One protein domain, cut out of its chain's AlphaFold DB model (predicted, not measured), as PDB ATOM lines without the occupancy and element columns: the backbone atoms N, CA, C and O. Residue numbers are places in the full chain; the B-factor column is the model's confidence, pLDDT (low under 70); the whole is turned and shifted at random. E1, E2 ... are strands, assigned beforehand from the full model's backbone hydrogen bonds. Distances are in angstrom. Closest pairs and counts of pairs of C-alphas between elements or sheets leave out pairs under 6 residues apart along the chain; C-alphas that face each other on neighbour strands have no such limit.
ATOM      1  N   ARG A   3     -35.444 -50.157 -15.961       93.44
ATOM      2  CA  ARG A   3     -34.077 -50.415 -15.489       93.44
ATOM      3  C   ARG A   3     -33.142 -49.334 -16.006       93.44
ATOM      4  O   ARG A   3     -33.343 -48.825 -17.109       93.44
ATOM      5  N   LEU A   4     -32.136 -49.006 -15.210       91.69
ATOM      6  CA  LEU A   4     -31.002 -48.213 -15.654       91.69
ATOM      7  C   LEU A   4     -29.939 -49.188 -16.156       91.69
ATOM      8  O   LEU A   4     -29.442 -49.997 -15.376       91.69
ATOM      9  N   VAL A   5     -29.626 -49.142 -17.446       93.94
ATOM     10  CA  VAL A   5     -28.533 -49.934 -18.018       93.94
ATOM     11  C   VAL A   5     -27.319 -49.036 -18.135       93.94
ATOM     12  O   VAL A   5     -27.405 -47.958 -18.719       93.94
ATOM     13  N   VAL A   6     -26.208 -49.475 -17.552       93.62
ATOM     14  CA  VAL A   6     -24.918 -48.782 -17.578       93.62
ATOM     15  C   VAL A   6     -23.990 -49.466 -18.572       93.62
ATOM     16  O   VAL A   6     -23.881 -50.692 -18.593       93.62
ATOM     17  N   HIS A   7     -23.314 -48.664 -19.389       95.31
ATOM     18  CA  HIS A   7     -22.381 -49.123 -20.407       95.31
ATOM     19  C   HIS A   7     -21.015 -48.467 -20.200       95.31
ATOM     20  O   HIS A   7     -20.969 -47.246 -20.031       95.31
ATOM     21  N   PRO A   8     -19.907 -49.227 -20.260       94.69
ATOM     22  CA  PRO A   8     -18.571 -48.651 -20.340       94.69
ATOM     23  C   PRO A   8     -18.493 -47.639 -21.483       94.69
ATOM     24  O   PRO A   8     -18.914 -47.929 -22.605       94.69
ATOM     25  N   GLU A   9     -17.955 -46.458 -21.209       95.25
ATOM     26  CA  GLU A   9     -17.612 -45.485 -22.236       95.25
ATOM     27  C   GLU A   9     -16.098 -45.348 -22.340       95.25
ATOM     28  O   GLU A   9     -15.446 -44.873 -21.419       95.25
ATOM     29  N   GLY A  10     -15.544 -45.709 -23.495       93.12
ATOM     30  CA  GLY A  10     -14.112 -45.588 -23.735       93.12
ATOM     31  C   GLY A  10     -13.283 -46.532 -22.863       93.12
ATOM     32  O   GLY A  10     -13.753 -47.586 -22.438       93.12
ATOM     33  N   TRP A  11     -12.026 -46.156 -22.645       94.50
ATOM     34  CA  TRP A  11     -11.060 -46.956 -21.894       94.50
ATOM     35  C   TRP A  11     -11.069 -46.594 -20.405       94.50
ATOM     36  O   TRP A  11     -11.359 -45.441 -20.072       94.50
ATOM     37  N   PRO A  12     -10.697 -47.537 -19.519       94.94
ATOM     38  CA  PRO A  12     -10.350 -47.206 -18.146       94.94
ATOM     39  C   PRO A  12      -9.290 -46.103 -18.105       94.94
ATOM     40  O   PRO A  12      -8.409 -46.035 -18.967       94.94
ATOM     41  N   CYS A  13      -9.401 -45.224 -17.121       93.31
ATOM     42  CA  CYS A  13      -8.513 -44.081 -16.956       93.31
ATOM     43  C   CYS A  13      -8.300 -43.791 -15.475       93.31
ATOM     44  O   CYS A  13      -9.047 -44.277 -14.623       93.31
ATOM     45  N   SER A  14      -7.308 -42.963 -15.158       92.44
ATOM     46  CA  SER A  14      -7.142 -42.506 -13.784       92.44
ATOM     47  C   SER A  14      -8.382 -41.735 -13.327       92.44
ATOM     48  O   SER A  14      -9.033 -41.032 -14.107       92.44
ATOM     49  N   TYR A  15      -8.694 -41.797 -12.032       90.75
ATOM     50  CA  TYR A  15      -9.805 -41.019 -11.481       90.75
ATOM     51  C   TYR A  15      -9.665 -39.509 -11.763       90.75
ATOM     52  O   TYR A  15     -10.663 -38.823 -11.991       90.75
ATOM     53  N   ALA A  16      -8.436 -38.984 -11.817       89.06
ATOM     54  CA  ALA A  16      -8.169 -37.584 -12.143       89.06
ATOM     55  C   ALA A  16      -8.592 -37.224 -13.580       89.06
ATOM     56  O   ALA A  16      -9.236 -36.192 -13.779       89.06
ATOM     57  N   GLU A  17      -8.291 -38.088 -14.549       90.75
ATOM     58  CA  GLU A  17      -8.603 -37.902 -15.973       90.75
ATOM     59  C   GLU A  17     -10.039 -38.289 -16.333       90.75
ATOM     60  O   GLU A  17     -10.567 -37.824 -17.344       90.75
ATOM     61  N   CYS A  18     -10.687 -39.109 -15.503       91.69
ATOM     62  CA  CYS A  18     -12.081 -39.475 -15.696       91.69
ATOM     63  C   CYS A  18     -12.941 -38.214 -15.768       91.69
ATOM     64  O   CYS A  18     -12.860 -37.325 -14.918       91.69
ATOM     65  N   ARG A  19     -13.794 -38.120 -16.782       92.06
ATOM     66  CA  ARG A  19     -14.745 -37.012 -16.876       92.06
ATOM     67  C   ARG A  19     -15.753 -37.051 -15.711       92.06
ATOM     68  O   ARG A  19     -15.985 -38.126 -15.149       92.06
ATOM     69  N   PRO A  20     -16.386 -35.918 -15.376       93.31
ATOM     70  CA  PRO A  20     -17.532 -35.908 -14.477       93.31
ATOM     71  C   PRO A  20     -18.662 -36.838 -14.934       93.31
ATOM     72  O   PRO A  20     -18.841 -37.084 -16.130       93.31
ATOM     73  N   GLY A  21     -19.445 -37.321 -13.973       93.75
ATOM     74  CA  GLY A  21     -20.532 -38.268 -14.198       93.75
ATOM     75  C   GLY A  21     -20.285 -39.622 -13.541       93.75
ATOM     76  O   GLY A  21     -19.478 -39.749 -12.620       93.75
ATOM     77  N   LEU A  22     -21.038 -40.630 -13.984       94.88
ATOM     78  CA  LEU A  22     -20.944 -41.971 -13.417       94.88
ATOM     79  C   LEU A  22     -19.666 -42.681 -13.876       94.88
ATOM     80  O   LEU A  22     -19.264 -42.588 -15.041       94.88
ATOM     81  N   PHE A  23     -19.081 -43.447 -12.965       94.38
ATOM     82  CA  PHE A  23     -17.971 -44.351 -13.234       94.38
ATOM     83  C   PHE A  23     -18.169 -45.675 -12.490       94.38
ATOM     84  O   PHE A  23     -18.918 -45.744 -11.517       94.38
ATOM     85  N   LEU A  24     -17.498 -46.724 -12.954       93.69
ATOM     86  CA  LEU A  24     -17.430 -48.026 -12.304       93.69
ATOM     87  C   LEU A  24     -16.032 -48.218 -11.704       93.69
ATOM     88  O   LEU A  24     -15.026 -47.946 -12.365       93.69
ATOM     89  N   HIS A  25     -15.979 -48.702 -10.467       91.69
ATOM     90  CA  HIS A  25     -14.750 -49.035  -9.751       91.69
ATOM     91  C   HIS A  25     -14.987 -50.274  -8.879       91.69
ATOM     92  O   HIS A  25     -15.832 -50.216  -7.995       91.69
ATOM     93  N   ASP A  26     -14.260 -51.376  -9.095       87.81
ATOM     94  CA  ASP A  26     -14.423 -52.641  -8.343       87.81
ATOM     95  C   ASP A  26     -15.908 -53.068  -8.172       87.81
ATOM     96  O   ASP A  26     -16.369 -53.327  -7.063       87.81
ATOM     97  N   ASP A  27     -16.675 -53.079  -9.272       86.69
ATOM     98  CA  ASP A  27     -18.123 -53.379  -9.335       86.69
ATOM     99  C   ASP A  27     -19.066 -52.386  -8.622       86.69
ATOM    100  O   ASP A  27     -20.286 -52.566  -8.620       86.69
ATOM    101  N   MET A  28     -18.534 -51.293  -8.079       90.12
ATOM    102  CA  MET A  28     -19.305 -50.207  -7.479       90.12
ATOM    103  C   MET A  28     -19.505 -49.062  -8.477       90.12
ATOM    104  O   MET A  28     -18.570 -48.641  -9.163       90.12
ATOM    105  N   ILE A  29     -20.730 -48.535  -8.542       92.31
ATOM    106  CA  ILE A  29     -21.031 -47.303  -9.275       92.31
ATOM    107  C   ILE A  29     -20.735 -46.103  -8.380       92.31
ATOM    108  O   ILE A  29     -21.335 -45.946  -7.317       92.31
ATOM    109  N   GLY A  30     -19.841 -45.241  -8.850       92.94
ATOM    110  CA  GLY A  30     -19.553 -43.948  -8.249       92.94
ATOM    111  C   GLY A  30     -20.015 -42.785  -9.126       92.94
ATOM    112  O   GLY A  30     -20.296 -42.940 -10.316       92.94
ATOM    113  N   LEU A  31     -20.076 -41.599  -8.528       93.62
ATOM    114  CA  LEU A  31     -20.358 -40.331  -9.197       93.62
ATOM    115  C   LEU A  31     -19.182 -39.378  -8.993       93.62
ATOM    116  O   LEU A  31     -18.887 -39.011  -7.858       93.62
ATOM    117  N   LYS A  32     -18.550 -38.929 -10.077       93.12
ATOM    118  CA  LYS A  32     -17.589 -37.821 -10.059       93.12
ATOM    119  C   LYS A  32     -18.324 -36.503 -10.280       93.12
ATOM    120  O   LYS A  32     -19.065 -36.361 -11.255       93.12
ATOM    121  N   SER A  33     -18.113 -35.548  -9.381       90.31
ATOM    122  CA  SER A  33     -18.717 -34.217  -9.457       90.31
ATOM    123  C   SER A  33     -18.206 -33.427 -10.669       90.31
ATOM    124  O   SER A  33     -17.050 -33.556 -11.071       90.31
ATOM    125  N   GLU A  34     -19.062 -32.575 -11.241       88.31
ATOM    126  CA  GLU A  34     -18.653 -31.535 -12.204       88.31
ATOM    127  C   GLU A  34     -17.961 -30.351 -11.513       88.31
ATOM    128  O   GLU A  34     -17.202 -29.607 -12.136       88.31
ATOM    129  N   TYR A  35     -18.219 -30.181 -10.216       78.69
ATOM    130  CA  TYR A  35     -17.651 -29.136  -9.380       78.69
ATOM    131  C   TYR A  35     -16.574 -29.759  -8.493       78.69
ATOM    132  O   TYR A  35     -16.896 -30.517  -7.581       78.69
ATOM    133  N   GLY A  36     -15.308 -29.447  -8.767       72.69
ATOM    134  CA  GLY A  36     -14.173 -29.958  -7.995       72.69
ATOM    135  C   GLY A  36     -13.647 -31.317  -8.470       72.69
ATOM    136  O   GLY A  36     -13.953 -31.782  -9.565       72.69
ATOM    137  N   GLY A  37     -12.782 -31.924  -7.655       78.50
ATOM    138  CA  GLY A  37     -12.207 -33.254  -7.897       78.50
ATOM    139  C   GLY A  37     -12.897 -34.371  -7.111       78.50
ATOM    140  O   GLY A  37     -12.435 -35.507  -7.135       78.50
ATOM    141  N   GLU A  38     -13.964 -34.060  -6.378       86.88
ATOM    142  CA  GLU A  38     -14.620 -34.999  -5.470       86.88
ATOM    143  C   GLU A  38     -15.466 -36.027  -6.219       86.88
ATOM    144  O   GLU A  38     -16.069 -35.750  -7.261       86.88
ATOM    145  N   GLY A  39     -15.508 -37.227  -5.655       89.56
ATOM    146  CA  GLY A  39     -16.344 -38.319  -6.119       89.56
ATOM    147  C   GLY A  39     -17.036 -38.954  -4.934       89.56
ATOM    148  O   GLY A  39     -16.592 -38.790  -3.798       89.56
ATOM    149  N   TYR A  40     -18.119 -39.670  -5.195       91.69
ATOM    150  CA  TYR A  40     -18.937 -40.294  -4.164       91.69
ATOM    151  C   TYR A  40     -19.294 -41.717  -4.568       91.69
ATOM    152  O   TYR A  40     -19.609 -41.972  -5.732       91.69
ATOM    153  N   CYS A  41     -19.231 -42.629  -3.606       89.81
ATOM    154  CA  CYS A  41     -19.671 -44.012  -3.757       89.81
ATOM    155  C   CYS A  41     -21.203 -44.105  -3.669       89.81
ATOM    156  O   CYS A  41     -21.877 -43.159  -3.255       89.81
ATOM    157  N   ASP A  42     -21.756 -45.273  -3.984       85.25
ATOM    158  CA  ASP A  42     -23.182 -45.583  -3.822       85.25
ATOM    159  C   ASP A  42     -23.684 -45.465  -2.367       85.25
ATOM    160  O   ASP A  42     -24.854 -45.150  -2.142       85.25
ATOM    161  N   SER A  43     -22.798 -45.629  -1.377       88.50
ATOM    162  CA  SER A  43     -23.069 -45.358   0.044       88.50
ATOM    163  C   SER A  43     -23.229 -43.866   0.378       88.50
ATOM    164  O   SER A  43     -23.710 -43.523   1.458       88.50
ATOM    165  N   GLY A  44     -22.821 -42.971  -0.528       85.25
ATOM    166  CA  GLY A  44     -22.734 -41.527  -0.304       85.25
ATOM    167  C   GLY A  44     -21.430 -41.068   0.358       85.25
ATOM    168  O   GLY A  44     -21.236 -39.869   0.556       85.25
ATOM    169  N   GLU A  45     -20.524 -41.988   0.693       89.00
ATOM    170  CA  GLU A  45     -19.193 -41.646   1.196       89.00
ATOM    171  C   GLU A  45     -18.312 -41.069   0.087       89.00
ATOM    172  O   GLU A  45     -18.453 -41.407  -1.090       89.00
ATOM    173  N   ALA A  46     -17.378 -40.197   0.468       88.56
ATOM    174  CA  ALA A  46     -16.414 -39.652  -0.473       88.56
ATOM    175  C   ALA A  46     -15.527 -40.774  -1.038       88.56
ATOM    176  O   ALA A  46     -14.913 -41.545  -0.296       88.56
ATOM    177  N   PHE A  47     -15.416 -40.821  -2.360       87.12
ATOM    178  CA  PHE A  47     -14.485 -41.673  -3.078       87.12
ATOM    179  C   PHE A  47     -13.073 -41.105  -2.913       87.12
ATOM    180  O   PHE A  47     -12.624 -40.233  -3.658       87.12
ATOM    181  N   VAL A  48     -12.373 -41.583  -1.887       73.50
ATOM    182  CA  VAL A  48     -10.978 -41.229  -1.615       73.50
ATOM    183  C   VAL A  48     -10.101 -42.365  -2.126       73.50
ATOM    184  O   VAL A  48      -9.639 -43.202  -1.354       73.50
ATOM    185  N   LYS A  49      -9.889 -42.445  -3.443       63.22
ATOM    186  CA  LYS A  49      -8.912 -43.388  -4.003       63.22
ATOM    187  C   LYS A  49      -7.918 -42.648  -4.884       63.22
ATOM    188  O   LYS A  49      -8.276 -42.043  -5.889       63.22
ATOM    189  N   VAL A  50      -6.669 -42.669  -4.427       58.78
ATOM    190  CA  VAL A  50      -5.538 -41.932  -5.007       58.78
ATOM    191  C   VAL A  50      -4.755 -42.803  -5.998       58.78
ATOM    192  O   VAL A  50      -4.010 -42.263  -6.800       58.78
ATOM    193  N   ASP A  51      -4.997 -44.120  -6.025       63.56
ATOM    194  CA  ASP A  51      -4.355 -45.055  -6.954       63.56
ATOM    195  C   ASP A  51      -5.357 -46.133  -7.413       63.56
ATOM    196  O   ASP A  51      -5.832 -46.948  -6.615       63.56
ATOM    197  N   GLY A  52      -5.711 -46.108  -8.700       77.00
ATOM    198  CA  GLY A  52      -6.610 -47.066  -9.350       77.00
ATOM    199  C   GLY A  52      -7.246 -46.506 -10.626       77.00
ATOM    200  O   GLY A  52      -7.574 -45.318 -10.687       77.00
ATOM    201  N   ASP A  53      -7.421 -47.368 -11.628       91.56
ATOM    202  CA  ASP A  53      -8.175 -47.028 -12.833       91.56
ATOM    203  C   ASP A  53      -9.677 -47.130 -12.552       91.56
ATOM    204  O   ASP A  53     -10.144 -48.088 -11.934       91.56
ATOM    205  N   VAL A  54     -10.433 -46.156 -13.049       93.69
ATOM    206  CA  VAL A  54     -11.896 -46.161 -13.067       93.69
ATOM    207  C   VAL A  54     -12.388 -46.276 -14.503       93.69
ATOM    208  O   VAL A  54     -11.755 -45.787 -15.442       93.69
ATOM    209  N   GLN A  55     -13.546 -46.903 -14.689       95.75
ATOM    210  CA  GLN A  55     -14.198 -46.991 -15.993       95.75
ATOM    211  C   GLN A  55     -15.306 -45.934 -16.077       95.75
ATOM    212  O   GLN A  55     -16.335 -46.102 -15.421       95.75
ATOM    213  N   PRO A  56     -15.167 -44.867 -16.884       96.06
ATOM    214  CA  PRO A  56     -16.285 -43.967 -17.140       96.06
ATOM    215  C   PRO A  56     -17.430 -44.736 -17.803       96.06
ATOM    216  O   PRO A  56     -17.195 -45.647 -18.604       96.06
ATOM    217  N   VAL A  57     -18.672 -44.376 -17.470       96.31
ATOM    218  CA  VAL A  57     -19.861 -45.036 -18.025       96.31
ATOM    219  C   VAL A  57     -20.871 -44.040 -18.588       96.31
ATOM    220  O   VAL A  57     -20.907 -42.858 -18.236       96.31
ATOM    221  N   THR A  58     -21.718 -44.546 -19.478       95.88
ATOM    222  CA  THR A  58     -22.991 -43.935 -19.880       95.88
ATOM    223  C   THR A  58     -24.140 -44.767 -19.370       95.88
ATOM    224  O   THR A  58     -23.953 -45.909 -18.951       95.88
ATOM    225  N   TYR A  59     -25.338 -44.197 -19.397       94.44
ATOM    226  CA  TYR A  59     -26.525 -44.902 -18.966       94.44
ATOM    227  C   TYR A  59     -27.731 -44.586 -19.838       94.44
ATOM    228  O   TYR A  59     -27.879 -43.481 -20.362       94.44
ATOM    229  N   VAL A  60     -28.617 -45.570 -19.950       96.06
ATOM    230  CA  VAL A  60     -29.910 -45.444 -20.619       96.06
ATOM    231  C   VAL A  60     -31.007 -46.046 -19.747       96.06
ATOM    232  O   VAL A  60     -30.813 -47.058 -19.072       96.06
ATOM    233  N   TRP A  61     -32.175 -45.406 -19.744       95.00
ATOM    234  CA  TRP A  61     -33.369 -45.967 -19.121       95.00
ATOM    235  C   TRP A  61     -34.089 -46.859 -20.124       95.00
ATOM    236  O   TRP A  61     -34.555 -46.380 -21.155       95.00
ATOM    237  N   GLU A  62     -34.235 -48.134 -19.790       96.00
ATOM    238  CA  GLU A  62     -34.950 -49.103 -20.614       96.00
ATOM    239  C   GLU A  62     -36.248 -49.543 -19.943       96.00
ATOM    240  O   GLU A  62     -36.313 -49.726 -18.723       96.00
ATOM    241  N   VAL A  63     -37.290 -49.733 -20.753       95.62
ATOM    242  CA  VAL A  63     -38.549 -50.354 -20.334       95.62
ATOM    243  C   VAL A  63     -38.495 -51.833 -20.700       95.62
ATOM    244  O   VAL A  63     -38.137 -52.166 -21.825       95.62
ATOM    245  N   TYR A  64     -38.862 -52.708 -19.767       90.25
ATOM    246  CA  TYR A  64     -38.930 -54.153 -19.995       90.25
ATOM    247  C   TYR A  64     -40.198 -54.761 -19.381       90.25
ATOM    248  O   TYR A  64     -40.744 -54.219 -18.409       90.25
TER     249      TYR A  64
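Overview. This is residues 3 to 64 of the 66 residues of an uncharacterized protein of Agrobacterium rosae (UniProt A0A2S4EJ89). A four-stranded antiparallel sheet, strongly twisted and curled like part of a barrel, is strung along one long strand, E4: E1 pairs with its later part to make a two-stranded arm, and the short hairpin of E2 and E3 crosses near its beginning to make, with two long loops, a broader head. The loop of residues 9 to 20 comes back to the first residues of E4, and the loop of residues 33 to 52 folds back along E3. The printed part has 62 residues, with no named helix and four named strands, E1, E2, E3 and E4 along the chain, and the sheet's order is E1, E4, E2, E3. The class is all strand, although 27 of the 62 residues, under half, are in named elements. The whole is compact, with a radius of gyration of the C-alphas of 11.6 A, yet elongated in outline, with spans of 38 by 25 by 22 A, and the arm of E1 and E4 makes the length.

Arrangement. The longest strand, E4, residues 53 to 63, is an inner strand with staggered pairing: it pairs with E2, residues 21 to 25, over its residues 55 to 56, and with E1, residues 3 to 8, over its residues 57 to 62. E1 and E4 are antiparallel, with 146 degrees between their N-to-C directions. The C-alphas of Val 6 and Tyr 59 face each other at 4.4 A, and N 5 and O 60 are within hydrogen-bond range at 2.9 A, as are N 60 and O 5 at 2.9 A. E4 and E2 are antiparallel at 116 degrees; the C-alphas of Pro 56 and Phe 23 face each other at 4.3 A, and N 24 and O 55 are 2.8 A apart, within hydrogen-bond range. E2 and E3, residues 28 to 32, form a hairpin with a tight link, antiparallel at 144 degrees. In it the C-alphas of Leu 22 and Leu 31 face each other at 4.6 A, and N 32 and O 21 are within hydrogen-bond range at 2.8 A. The edge strands are E1 and E3, and these two are apart. E1 and E2 are also apart, but only just, with closest C-alphas 8.1 A from each other. Two short pairings lie outside the named strands, both antiparallel: residues 13 to 14 with residues 53 to 54 of E4, and residues 39 to 40 with residues 31 to 32 of E3.

Along the chain. E4 measures 31.5 A from C-alpha 53 at (-8.175, -47.028, -12.833) to C-alpha 63 at (-38.549, -50.354, -20.334). E1, from Arg 3 to Pro 8, measures 16.3 A and begins with C-alpha 3 at (-34.077, -50.415, -15.489). E2 runs from Gly 21 to His 25 over 13.0 A, and E3 from Met 28 to Lys 32 over 12.8 A.

Size, cuts and confidence. The two C-alphas farthest apart are those of Val 50 and Tyr 64, at 38.6 A, while the first and last printed C-alphas, of Arg 3 and Tyr 64, are 7.6 A apart. The printed part runs from residue 3 to residue 64 and has no cut. The links E1 to E2, of 12 residues, and E3 to E4, of 20 residues, are long. Mean pLDDT of the printed part is 89.4, and residues 49 to 51, in the link from E3 to E4, are under 70.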